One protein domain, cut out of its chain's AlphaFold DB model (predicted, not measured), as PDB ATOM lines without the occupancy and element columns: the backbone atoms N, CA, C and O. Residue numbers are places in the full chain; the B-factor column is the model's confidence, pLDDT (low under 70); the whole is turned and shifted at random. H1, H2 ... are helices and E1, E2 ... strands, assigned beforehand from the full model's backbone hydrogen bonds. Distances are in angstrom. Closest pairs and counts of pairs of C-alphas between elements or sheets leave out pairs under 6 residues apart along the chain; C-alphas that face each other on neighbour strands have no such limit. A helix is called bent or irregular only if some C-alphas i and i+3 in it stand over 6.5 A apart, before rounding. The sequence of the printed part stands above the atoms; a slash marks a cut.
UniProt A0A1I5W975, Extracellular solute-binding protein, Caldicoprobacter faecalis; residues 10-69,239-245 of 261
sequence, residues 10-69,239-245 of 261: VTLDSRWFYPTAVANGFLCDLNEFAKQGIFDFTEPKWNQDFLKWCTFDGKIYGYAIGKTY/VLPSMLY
ATOM      1  N   VAL A  10       2.429 -39.752  34.912       74.56
ATOM      2  CA  VAL A  10       1.957 -40.590  36.016       74.56
ATOM      3  C   VAL A  10       1.864 -42.044  35.596       74.56
ATOM      4  O   VAL A  10       1.482 -42.354  34.466       74.56
ATOM      5  N   THR A  11       2.189 -42.935  36.527       73.88
ATOM      6  CA  THR A  11       1.833 -44.343  36.413       73.88
ATOM      7  C   THR A  11       0.477 -44.570  37.057       73.88
ATOM      8  O   THR A  11       0.223 -44.119  38.172       73.88
ATOM      9  N   LEU A  12      -0.425 -45.237  36.340       71.44
ATOM     10  CA  LEU A  12      -1.764 -45.535  36.840       71.44
ATOM     11  C   LEU A  12      -2.023 -47.026  36.740       71.44
ATOM     12  O   LEU A  12      -1.724 -47.658  35.735       71.44
ATOM     13  N   ASP A  13      -2.602 -47.594  37.786       72.25
ATOM     14  CA  ASP A  13      -3.078 -48.965  37.719       72.25
ATOM     15  C   ASP A  13      -4.250 -49.058  36.726       72.25
ATOM     16  O   ASP A  13      -5.119 -48.182  36.668       72.25
ATOM     17  N   SER A  14      -4.266 -50.125  35.926       71.56
ATOM     18  CA  SER A  14      -5.220 -50.292  34.831       71.56
ATOM     19  C   SER A  14      -6.686 -50.236  35.277       71.56
ATOM     20  O   SER A  14      -7.542 -49.822  34.496       71.56
ATOM     21  N   ARG A  15      -6.988 -50.563  36.540       70.75
ATOM     22  CA  ARG A  15      -8.340 -50.487  37.122       70.75
ATOM     23  C   ARG A  15      -8.848 -49.057  37.298       70.75
ATOM     24  O   ARG A  15     -10.051 -48.846  37.374       70.75
ATOM     25  N   TRP A  16      -7.949 -48.077  37.376       72.19
ATOM     26  CA  TRP A  16      -8.305 -46.664  37.525       72.19
ATOM     27  C   TRP A  16      -8.379 -45.931  36.186       72.19
ATOM     28  O   TRP A  16      -8.935 -44.835  36.115       72.19
ATOM     29  N   PHE A  17      -7.824 -46.526  35.129       76.12
ATOM     30  CA  PHE A  17      -7.803 -45.943  33.793       76.12
ATOM     31  C   PHE A  17      -9.215 -45.861  33.201       76.12
ATOM     32  O   PHE A  17      -9.710 -44.762  32.938       76.12
ATOM     33  N   TYR A  18      -9.882 -47.011  33.054       71.56
ATOM     34  CA  TYR A  18     -11.217 -47.107  32.470       71.56
ATOM     35  C   TYR A  18     -12.267 -47.533  33.510       71.56
ATOM     36  O   TYR A  18     -12.021 -48.501  34.228       71.56
ATOM     37  N   PRO A  19     -13.445 -46.881  33.587       66.81
ATOM     38  CA  PRO A  19     -13.844 -45.658  32.881       66.81
ATOM     39  C   PRO A  19     -13.382 -44.372  33.591       66.81
ATOM     40  O   PRO A  19     -13.482 -43.290  33.022       66.81
ATOM     41  N   THR A  20     -12.889 -44.461  34.828       77.31
ATOM     42  CA  THR A  20     -12.766 -43.315  35.740       77.31
ATOM     43  C   THR A  20     -11.842 -42.208  35.231       77.31
ATOM     44  O   THR A  20     -12.287 -41.067  35.114       77.31
ATOM     45  N   ALA A  21     -10.572 -42.491  34.931       80.38
ATOM     46  CA  ALA A  21      -9.625 -41.435  34.557       80.38
ATOM     47  C   ALA A  21      -9.949 -40.807  33.193       80.38
ATOM     48  O   ALA A  21      -9.822 -39.590  33.028       80.38
ATOM     49  N   VAL A  22     -10.410 -41.620  32.238       78.81
ATOM     50  CA  VAL A  22     -10.813 -41.150  30.905       78.81
ATOM     51  C   VAL A  22     -12.096 -40.315  30.981       78.81
ATOM     52  O   VAL A  22     -12.109 -39.182  30.502       78.81
ATOM     53  N   ALA A  23     -13.154 -40.813  31.630       79.31
ATOM     54  CA  ALA A  23     -14.454 -40.133  31.686       79.31
ATOM     55  C   ALA A  23     -14.415 -38.813  32.472       79.31
ATOM     56  O   ALA A  23     -15.128 -37.875  32.128       79.31
ATOM     57  N   ASN A  24     -13.557 -38.710  33.493       81.88
ATOM     58  CA  ASN A  24     -13.374 -37.468  34.254       81.88
ATOM     59  C   ASN A  24     -12.418 -36.470  33.574       81.88
ATOM     60  O   ASN A  24     -12.157 -35.399  34.121       81.88
ATOM     61  N   GLY A  25     -11.873 -36.798  32.394       81.38
ATOM     62  CA  GLY A  25     -10.972 -35.913  31.655       81.38
ATOM     63  C   GLY A  25      -9.624 -35.689  32.344       81.38
ATOM     64  O   GLY A  25      -8.990 -34.656  32.129       81.38
ATOM     65  N   PHE A  26      -9.176 -36.636  33.174       82.56
ATOM     66  CA  PHE A  26      -7.893 -36.538  33.876       82.56
ATOM     67  C   PHE A  26      -6.694 -36.789  32.957       82.56
ATOM     68  O   PHE A  26      -5.576 -36.426  33.300       82.56
ATOM     69  N   LEU A  27      -6.895 -37.397  31.790       82.75
ATOM     70  CA  LEU A  27      -5.817 -37.790  30.883       82.75
ATOM     71  C   LEU A  27      -5.819 -36.916  29.626       82.75
ATOM     72  O   LEU A  27      -6.880 -36.536  29.127       82.75
ATOM     73  N   CYS A  28      -4.636 -36.580  29.104       83.81
ATOM     74  CA  CYS A  28      -4.536 -35.844  27.843       83.81
ATOM     75  C   CYS A  28      -4.560 -36.785  26.628       83.81
ATOM     76  O   CYS A  28      -4.092 -37.918  26.708       83.81
ATOM     77  N   ASP A  29      -5.050 -36.281  25.493       89.19
ATOM     78  CA  ASP A  29      -4.980 -36.982  24.209       89.19
ATOM     79  C   ASP A  29      -3.538 -36.998  23.686       89.19
ATOM     80  O   ASP A  29      -2.972 -35.961  23.325       89.19
ATOM     81  N   LEU A  30      -2.942 -38.187  23.645       88.56
ATOM     82  CA  LEU A  30      -1.571 -38.385  23.205       88.56
ATOM     83  C   LEU A  30      -1.401 -38.275  21.687       88.56
ATOM     84  O   LEU A  30      -0.274 -38.086  21.221       88.56
ATOM     85  N   ASN A  31      -2.488 -38.313  20.908       89.81
ATOM     86  CA  ASN A  31      -2.423 -38.069  19.467       89.81
ATOM     87  C   ASN A  31      -1.886 -36.669  19.148       89.81
ATOM     88  O   ASN A  31      -1.279 -36.470  18.097       89.81
ATOM     89  N   GLU A  32      -2.059 -35.696  20.045       89.56
ATOM     90  CA  GLU A  32      -1.508 -34.349  19.870       89.56
ATOM     91  C   GLU A  32       0.026 -34.349  19.841       89.56
ATOM     92  O   GLU A  32       0.623 -33.553  19.115       89.56
ATOM     93  N   PHE A  33       0.678 -35.266  20.562       87.56
ATOM     94  CA  PHE A  33       2.132 -35.447  20.492       87.56
ATOM     95  C   PHE A  33       2.549 -36.178  19.216       87.56
ATOM     96  O   PHE A  33       3.601 -35.871  18.656       87.56
ATOM     97  N   ALA A  34       1.709 -37.084  18.709       88.75
ATOM     98  CA  ALA A  34       1.951 -37.720  17.420       88.75
ATOM     99  C   ALA A  34       1.873 -36.717  16.258       88.75
ATOM    100  O   ALA A  34       2.765 -36.670  15.415       88.75
ATOM    101  N   LYS A  35       0.880 -35.820  16.271       90.75
ATOM    102  CA  LYS A  35       0.756 -34.720  15.292       90.75
ATOM    103  C   LYS A  35       1.945 -33.756  15.319       90.75
ATOM    104  O   LYS A  35       2.296 -33.195  14.289       90.75
ATOM    105  N   GLN A  36       2.564 -33.567  16.485       90.56
ATOM    106  CA  GLN A  36       3.764 -32.740  16.658       90.56
ATOM    107  C   GLN A  36       5.065 -33.459  16.253       90.56
ATOM    108  O   GLN A  36       6.137 -32.870  16.364       90.56
ATOM    109  N   GLY A  37       4.996 -34.722  15.816       88.94
ATOM    110  CA  GLY A  37       6.173 -35.530  15.487       88.94
ATOM    111  C   GLY A  37       7.005 -35.939  16.707       88.94
ATOM    112  O   GLY A  37       8.147 -36.359  16.556       88.94
ATOM    113  N   ILE A  38       6.452 -35.805  17.916       88.94
ATOM    114  CA  ILE A  38       7.127 -36.162  19.171       88.94
ATOM    115  C   ILE A  38       7.040 -37.672  19.400       88.94
ATOM    116  O   ILE A  38       8.010 -38.287  19.842       88.94
ATOM    117  N   PHE A  39       5.892 -38.275  19.080       90.25
ATOM    118  CA  PHE A  39       5.684 -39.720  19.145       90.25
ATOM    119  C   PHE A  39       5.313 -40.280  17.776       90.25
ATOM    120  O   PHE A  39       4.374 -39.810  17.146       90.25
ATOM    121  N   ASP A  40       5.987 -41.342  17.352       91.81
ATOM    122  CA  ASP A  40       5.516 -42.184  16.258       91.81
ATOM    123  C   ASP A  40       5.045 -43.519  16.839       91.81
ATOM    124  O   ASP A  40       5.847 -44.417  17.086       91.81
ATOM    125  N   PHE A  41       3.736 -43.642  17.090       89.81
ATOM    126  CA  PHE A  41       3.129 -44.842  17.681       89.81
ATOM    127  C   PHE A  41       3.209 -46.092  16.789       89.81
ATOM    128  O   PHE A  41       2.878 -47.185  17.251       89.81
ATOM    129  N   THR A  42       3.685 -45.959  15.546       91.12
ATOM    130  CA  THR A  42       3.951 -47.097  14.659       91.12
ATOM    131  C   THR A  42       5.302 -47.759  14.936       91.12
ATOM    132  O   THR A  42       5.531 -48.891  14.507       91.12
ATOM    133  N   GLU A  43       6.189 -47.101  15.692       91.50
ATOM    134  CA  GLU A  43       7.496 -47.658  16.026       91.50
ATOM    135  C   GLU A  43       7.383 -48.978  16.823       91.50
ATOM    136  O   GLU A  43       6.578 -49.079  17.757       91.50
ATOM    137  N   PRO A  44       8.266 -49.968  16.572       88.94
ATOM    138  CA  PRO A  44       8.219 -51.276  17.236       88.94
ATOM    139  C   PRO A  44       8.367 -51.249  18.762       88.94
ATOM    140  O   PRO A  44       8.061 -52.234  19.430       88.94
ATOM    141  N   LYS A  45       8.876 -50.146  19.324       87.94
ATOM    142  CA  LYS A  45       9.044 -49.996  20.774       87.94
ATOM    143  C   LYS A  45       7.707 -49.918  21.508       87.94
ATOM    144  O   LYS A  45       7.678 -50.228  22.695       87.94
ATOM    145  N   TRP A  46       6.633 -49.493  20.839       88.12
ATOM    146  CA  TRP A  46       5.326 -49.320  21.462       88.12
ATOM    147  C   TRP A  46       4.547 -50.625  21.515       88.12
ATOM    148  O   TRP A  46       4.418 -51.345  20.524       88.12
ATOM    149  N   ASN A  47       3.959 -50.890  22.675       87.19
ATOM    150  CA  ASN A  47       3.078 -52.027  22.857       87.19
ATOM    151  C   ASN A  47       1.719 -51.749  22.191       87.19
ATOM    152  O   ASN A  47       0.904 -50.994  22.721       87.19
ATOM    153  N   GLN A  48       1.475 -52.368  21.036       87.81
ATOM    154  CA  GLN A  48       0.265 -52.138  20.238       87.81
ATOM    155  C   GLN A  48      -1.016 -52.624  20.932       87.81
ATOM    156  O   GLN A  48      -2.051 -51.963  20.833       87.81
ATOM    157  N   ASP A  49      -0.950 -53.723  21.691       82.75
ATOM    158  CA  ASP A  49      -2.092 -54.201  22.481       82.75
ATOM    159  C   ASP A  49      -2.464 -53.179  23.557       82.75
ATOM    160  O   ASP A  49      -3.640 -52.884  23.778       82.75
ATOM    161  N   PHE A  50      -1.448 -52.598  24.197       82.94
ATOM    162  CA  PHE A  50      -1.635 -51.574  25.210       82.94
ATOM    163  C   PHE A  50      -2.162 -50.266  24.616       82.94
ATOM    164  O   PHE A  50      -3.092 -49.686  25.167       82.94
ATOM    165  N   LEU A  51      -1.633 -49.823  23.471       86.88
ATOM    166  CA  LEU A  51      -2.158 -48.651  22.762       86.88
ATOM    167  C   LEU A  51      -3.631 -48.841  22.396       86.88
ATOM    168  O   LEU A  51      -4.439 -47.943  22.630       86.88
ATOM    169  N   LYS A  52      -4.003 -50.025  21.894       85.56
ATOM    170  CA  LYS A  52      -5.399 -50.370  21.604       85.56
ATOM    171  C   LYS A  52      -6.265 -50.304  22.861       85.56
ATOM    172  O   LYS A  52      -7.345 -49.725  22.814       85.56
ATOM    173  N   TRP A  53      -5.795 -50.858  23.978       80.19
ATOM    174  CA  TRP A  53      -6.507 -50.815  25.258       80.19
ATOM    175  C   TRP A  53      -6.639 -49.389  25.820       80.19
ATOM    176  O   TRP A  53      -7.663 -49.044  26.403       80.19
ATOM    177  N   CYS A  54      -5.639 -48.537  25.590       83.94
ATOM    178  CA  CYS A  54      -5.651 -47.130  25.980       83.94
ATOM    179  C   CYS A  54      -6.337 -46.193  24.976       83.94
ATOM    180  O   CYS A  54      -6.336 -44.976  25.191       83.94
ATOM    181  N   THR A  55      -6.911 -46.729  23.896       86.75
ATOM    182  CA  THR A  55      -7.630 -45.941  22.896       86.75
ATOM    183  C   THR A  55      -9.114 -45.896  23.226       86.75
ATOM    184  O   THR A  55      -9.780 -46.926  23.298       86.75
ATOM    185  N   PHE A  56      -9.656 -44.691  23.366       83.50
ATOM    186  CA  PHE A  56     -11.086 -44.462  23.543       83.50
ATOM    187  C   PHE A  56     -11.531 -43.297  22.660       83.50
ATOM    188  O   PHE A  56     -10.899 -42.242  22.662       83.50
ATOM    189  N   ASP A  57     -12.596 -43.500  21.881       86.44
ATOM    190  CA  ASP A  57     -13.112 -42.509  20.920       86.44
ATOM    191  C   ASP A  57     -12.027 -41.967  19.958       86.44
ATOM    192  O   ASP A  57     -11.875 -40.767  19.736       86.44
ATOM    193  N   GLY A  58     -11.175 -42.871  19.456       87.94
ATOM    194  CA  GLY A  58     -10.057 -42.543  18.562       87.94
ATOM    195  C   GLY A  58      -8.881 -41.810  19.224       87.94
ATOM    196  O   GLY A  58      -7.906 -41.491  18.542       87.94
ATOM    197  N   LYS A  59      -8.940 -41.555  20.536       89.06
ATOM    198  CA  LYS A  59      -7.909 -40.851  21.306       89.06
ATOM    199  C   LYS A  59      -7.103 -41.813  22.157       89.06
ATOM    200  O   LYS A  59      -7.674 -42.670  22.826       89.06
ATOM    201  N   ILE A  60      -5.783 -41.652  22.147       89.06
ATOM    202  CA  ILE A  60      -4.860 -42.479  22.931       89.06
ATOM    203  C   ILE A  60      -4.591 -41.758  24.251       89.06
ATOM    204  O   ILE A  60      -4.088 -40.641  24.240       89.06
ATOM    205  N   TYR A  61      -4.893 -42.383  25.389       86.44
ATOM    206  CA  TYR A  61      -4.736 -41.756  26.717       86.44
ATOM    207  C   TYR A  61      -3.596 -42.336  27.555       86.44
ATOM    208  O   TYR A  61      -3.312 -41.859  28.653       86.44
ATOM    209  N   GLY A  62      -2.928 -43.363  27.045       85.94
ATOM    210  CA  GLY A  62      -1.818 -44.013  27.716       85.94
ATOM    211  C   GLY A  62      -0.973 -44.793  26.730       85.94
ATOM    212  O   GLY A  62      -1.425 -45.157  25.646       85.94
ATOM    213  N   TYR A  63       0.276 -45.025  27.109       85.25
ATOM    214  CA  TYR A  63       1.206 -45.804  26.316       85.25
ATOM    215  C   TYR A  63       2.023 -46.728  27.204       85.25
ATOM    216  O   TYR A  63       2.144 -46.537  28.418       85.25
ATOM    217  N   ALA A  64       2.637 -47.698  26.544       84.00
ATOM    218  CA  ALA A  64       3.663 -48.520  27.128       84.00
ATOM    219  C   ALA A  64       4.674 -48.956  26.086       84.00
ATOM    220  O   ALA A  64       4.369 -49.024  24.892       84.00
ATOM    221  N   ILE A  65       5.868 -49.272  26.569       84.69
ATOM    222  CA  ILE A  65       6.964 -49.763  25.748       84.69
ATOM    223  C   ILE A  65       7.215 -51.248  26.004       84.69
ATOM    224  O   ILE A  65       6.976 -51.751  27.102       84.69
ATOM    225  N   GLY A  66       7.721 -51.941  24.990       80.88
ATOM    226  CA  GLY A  66       8.052 -53.361  25.063       80.88
ATOM    227  C   GLY A  66       6.863 -54.282  24.795       80.88
ATOM    228  O   GLY A  66       5.892 -53.909  24.138       80.88
ATOM    229  N   LYS A  67       6.970 -55.528  25.264       72.62
ATOM    230  CA  LYS A  67       5.971 -56.574  25.016       72.62
ATOM    231  C   LYS A  67       5.024 -56.739  26.196       72.62
ATOM    232  O   LYS A  67       5.335 -56.383  27.328       72.62
ATOM    233  N   THR A  68       3.860 -57.302  25.912       69.62
ATOM    234  CA  THR A  68       2.923 -57.764  26.932       69.62
ATOM    235  C   THR A  68       3.467 -59.045  27.562       69.62
ATOM    236  O   THR A  68       3.797 -59.988  26.844       69.62
ATOM    237  N   TYR A  69       3.541 -59.091  28.891       66.50
ATOM    238  CA  TYR A  69       3.945 -60.279  29.649       66.50
ATOM    239  C   TYR A  69       2.765 -60.791  30.486       66.50
ATOM    240  O   TYR A  69       1.901 -59.991  30.865       66.50
ATOM    241  N   VAL A 239       0.932 -53.812  32.572       32.62
ATOM    242  CA  VAL A 239       1.849 -52.919  31.905       32.62
ATOM    243  C   VAL A 239       1.811 -51.665  32.754       32.62
ATOM    244  O   VAL A 239       0.719 -51.189  33.048       32.62
ATOM    245  N   LEU A 240       2.968 -51.198  33.226       27.91
ATOM    246  CA  LEU A 240       3.072 -49.934  33.954       27.91
ATOM    247  C   LEU A 240       2.848 -48.818  32.930       27.91
ATOM    248  O   LEU A 240       3.754 -48.557  32.135       27.91
ATOM    249  N   PRO A 241       1.657 -48.195  32.878       32.31
ATOM    250  CA  PRO A 241       1.401 -47.152  31.906       32.31
ATOM    251  C   PRO A 241       2.196 -45.945  32.353       32.31
ATOM    252  O   PRO A 241       2.212 -45.645  33.541       32.31
ATOM    253  N   SER A 242       2.801 -45.217  31.440       33.19
ATOM    254  CA  SER A 242       3.222 -43.852  31.729       33.19
ATOM    255  C   SER A 242       2.288 -42.939  30.950       33.19
ATOM    256  O   SER A 242       2.123 -43.103  29.744       33.19
ATOM    257  N   MET A 243       1.590 -42.047  31.646       44.47
ATOM    258  CA  MET A 243       0.515 -41.234  31.077       44.47
ATOM    259  C   MET A 243       0.767 -39.766  31.334       44.47
ATOM    260  O   MET A 243       1.184 -39.399  32.427       44.47
ATOM    261  N   LEU A 244       0.499 -38.931  30.336       40.47
ATOM    262  CA  LEU A 244       0.700 -37.494  30.446       40.47
ATOM    263  C   LEU A 244      -0.593 -36.805  30.915       40.47
ATOM    264  O   LEU A 244      -1.692 -37.138  30.463       40.47
ATOM    265  N   TYR A 245      -0.467 -35.851  31.840       39.81
ATOM    266  CA  TYR A 245      -1.588 -35.056  32.361       39.81
ATOM    267  C   TYR A 245      -1.703 -33.708  31.636       39.81
ATOM    268  O   TYR A 245      -0.726 -33.155  31.121       39.81
TER     269      TYR A 245
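AT A GLANCE: This is residues 10 to 69 and 239 to 245 of the 261 residues of the protein "Extracellular solute-binding protein" of Caldicoprobacter faecalis (UniProt A0A1I5W975). This domain has little regular structure: three short helices, H1, H2 and H3, sit separately round a core of loop, with the unnamed residues 54 to 69 running from the middle to the rim. The short strand E1 lies beside residues 10 to 11. The printed part has 67 residues, in the order H1, H2, H3, E1; it is mostly helix by class, though named elements hold only 24 residues. It is compact, radius of gyration of the C-alphas 11.2 A, spanning 30 by 29 by 20 A.

IN THESE COORDINATES: H1, residues 14 to 23, starts at C-alpha (-5.220, -50.292, 34.831) and measures 14.1 A; it is irregular, C-alphas 16 and 19 being 7.3 A apart. H2 is residues 31 to 35, H3 48 to 53, and E1 242 to 244, ending at C-alpha (0.700, -37.494, 30.446).

HOW THE PARTS SIT: H1, H2, H3 and E1 are apart from one another. Residues 10 to 11 pair antiparallel with 242 to 243 of E1, which pairs with no named strand; residues 55 to 56 pair antiparallel with 59 to 60. Every O i to N i+4 pair is within hydrogen-bond range in H2 and H3; in H1, 2 of 6 are, and 1 of 7 O i to N i+3 pairs.

THE WHOLE: The C-alphas of Asn 24 and Pro 44, the farthest apart, are 30.8 A apart. Residues 70 to 238 are not printed; C-alphas 69 and 239 are 8.0 A apart across the cut. The link H2 to H3 is long. Residues 19, 68 to 69 and 239 to 245 have pLDDT under 70.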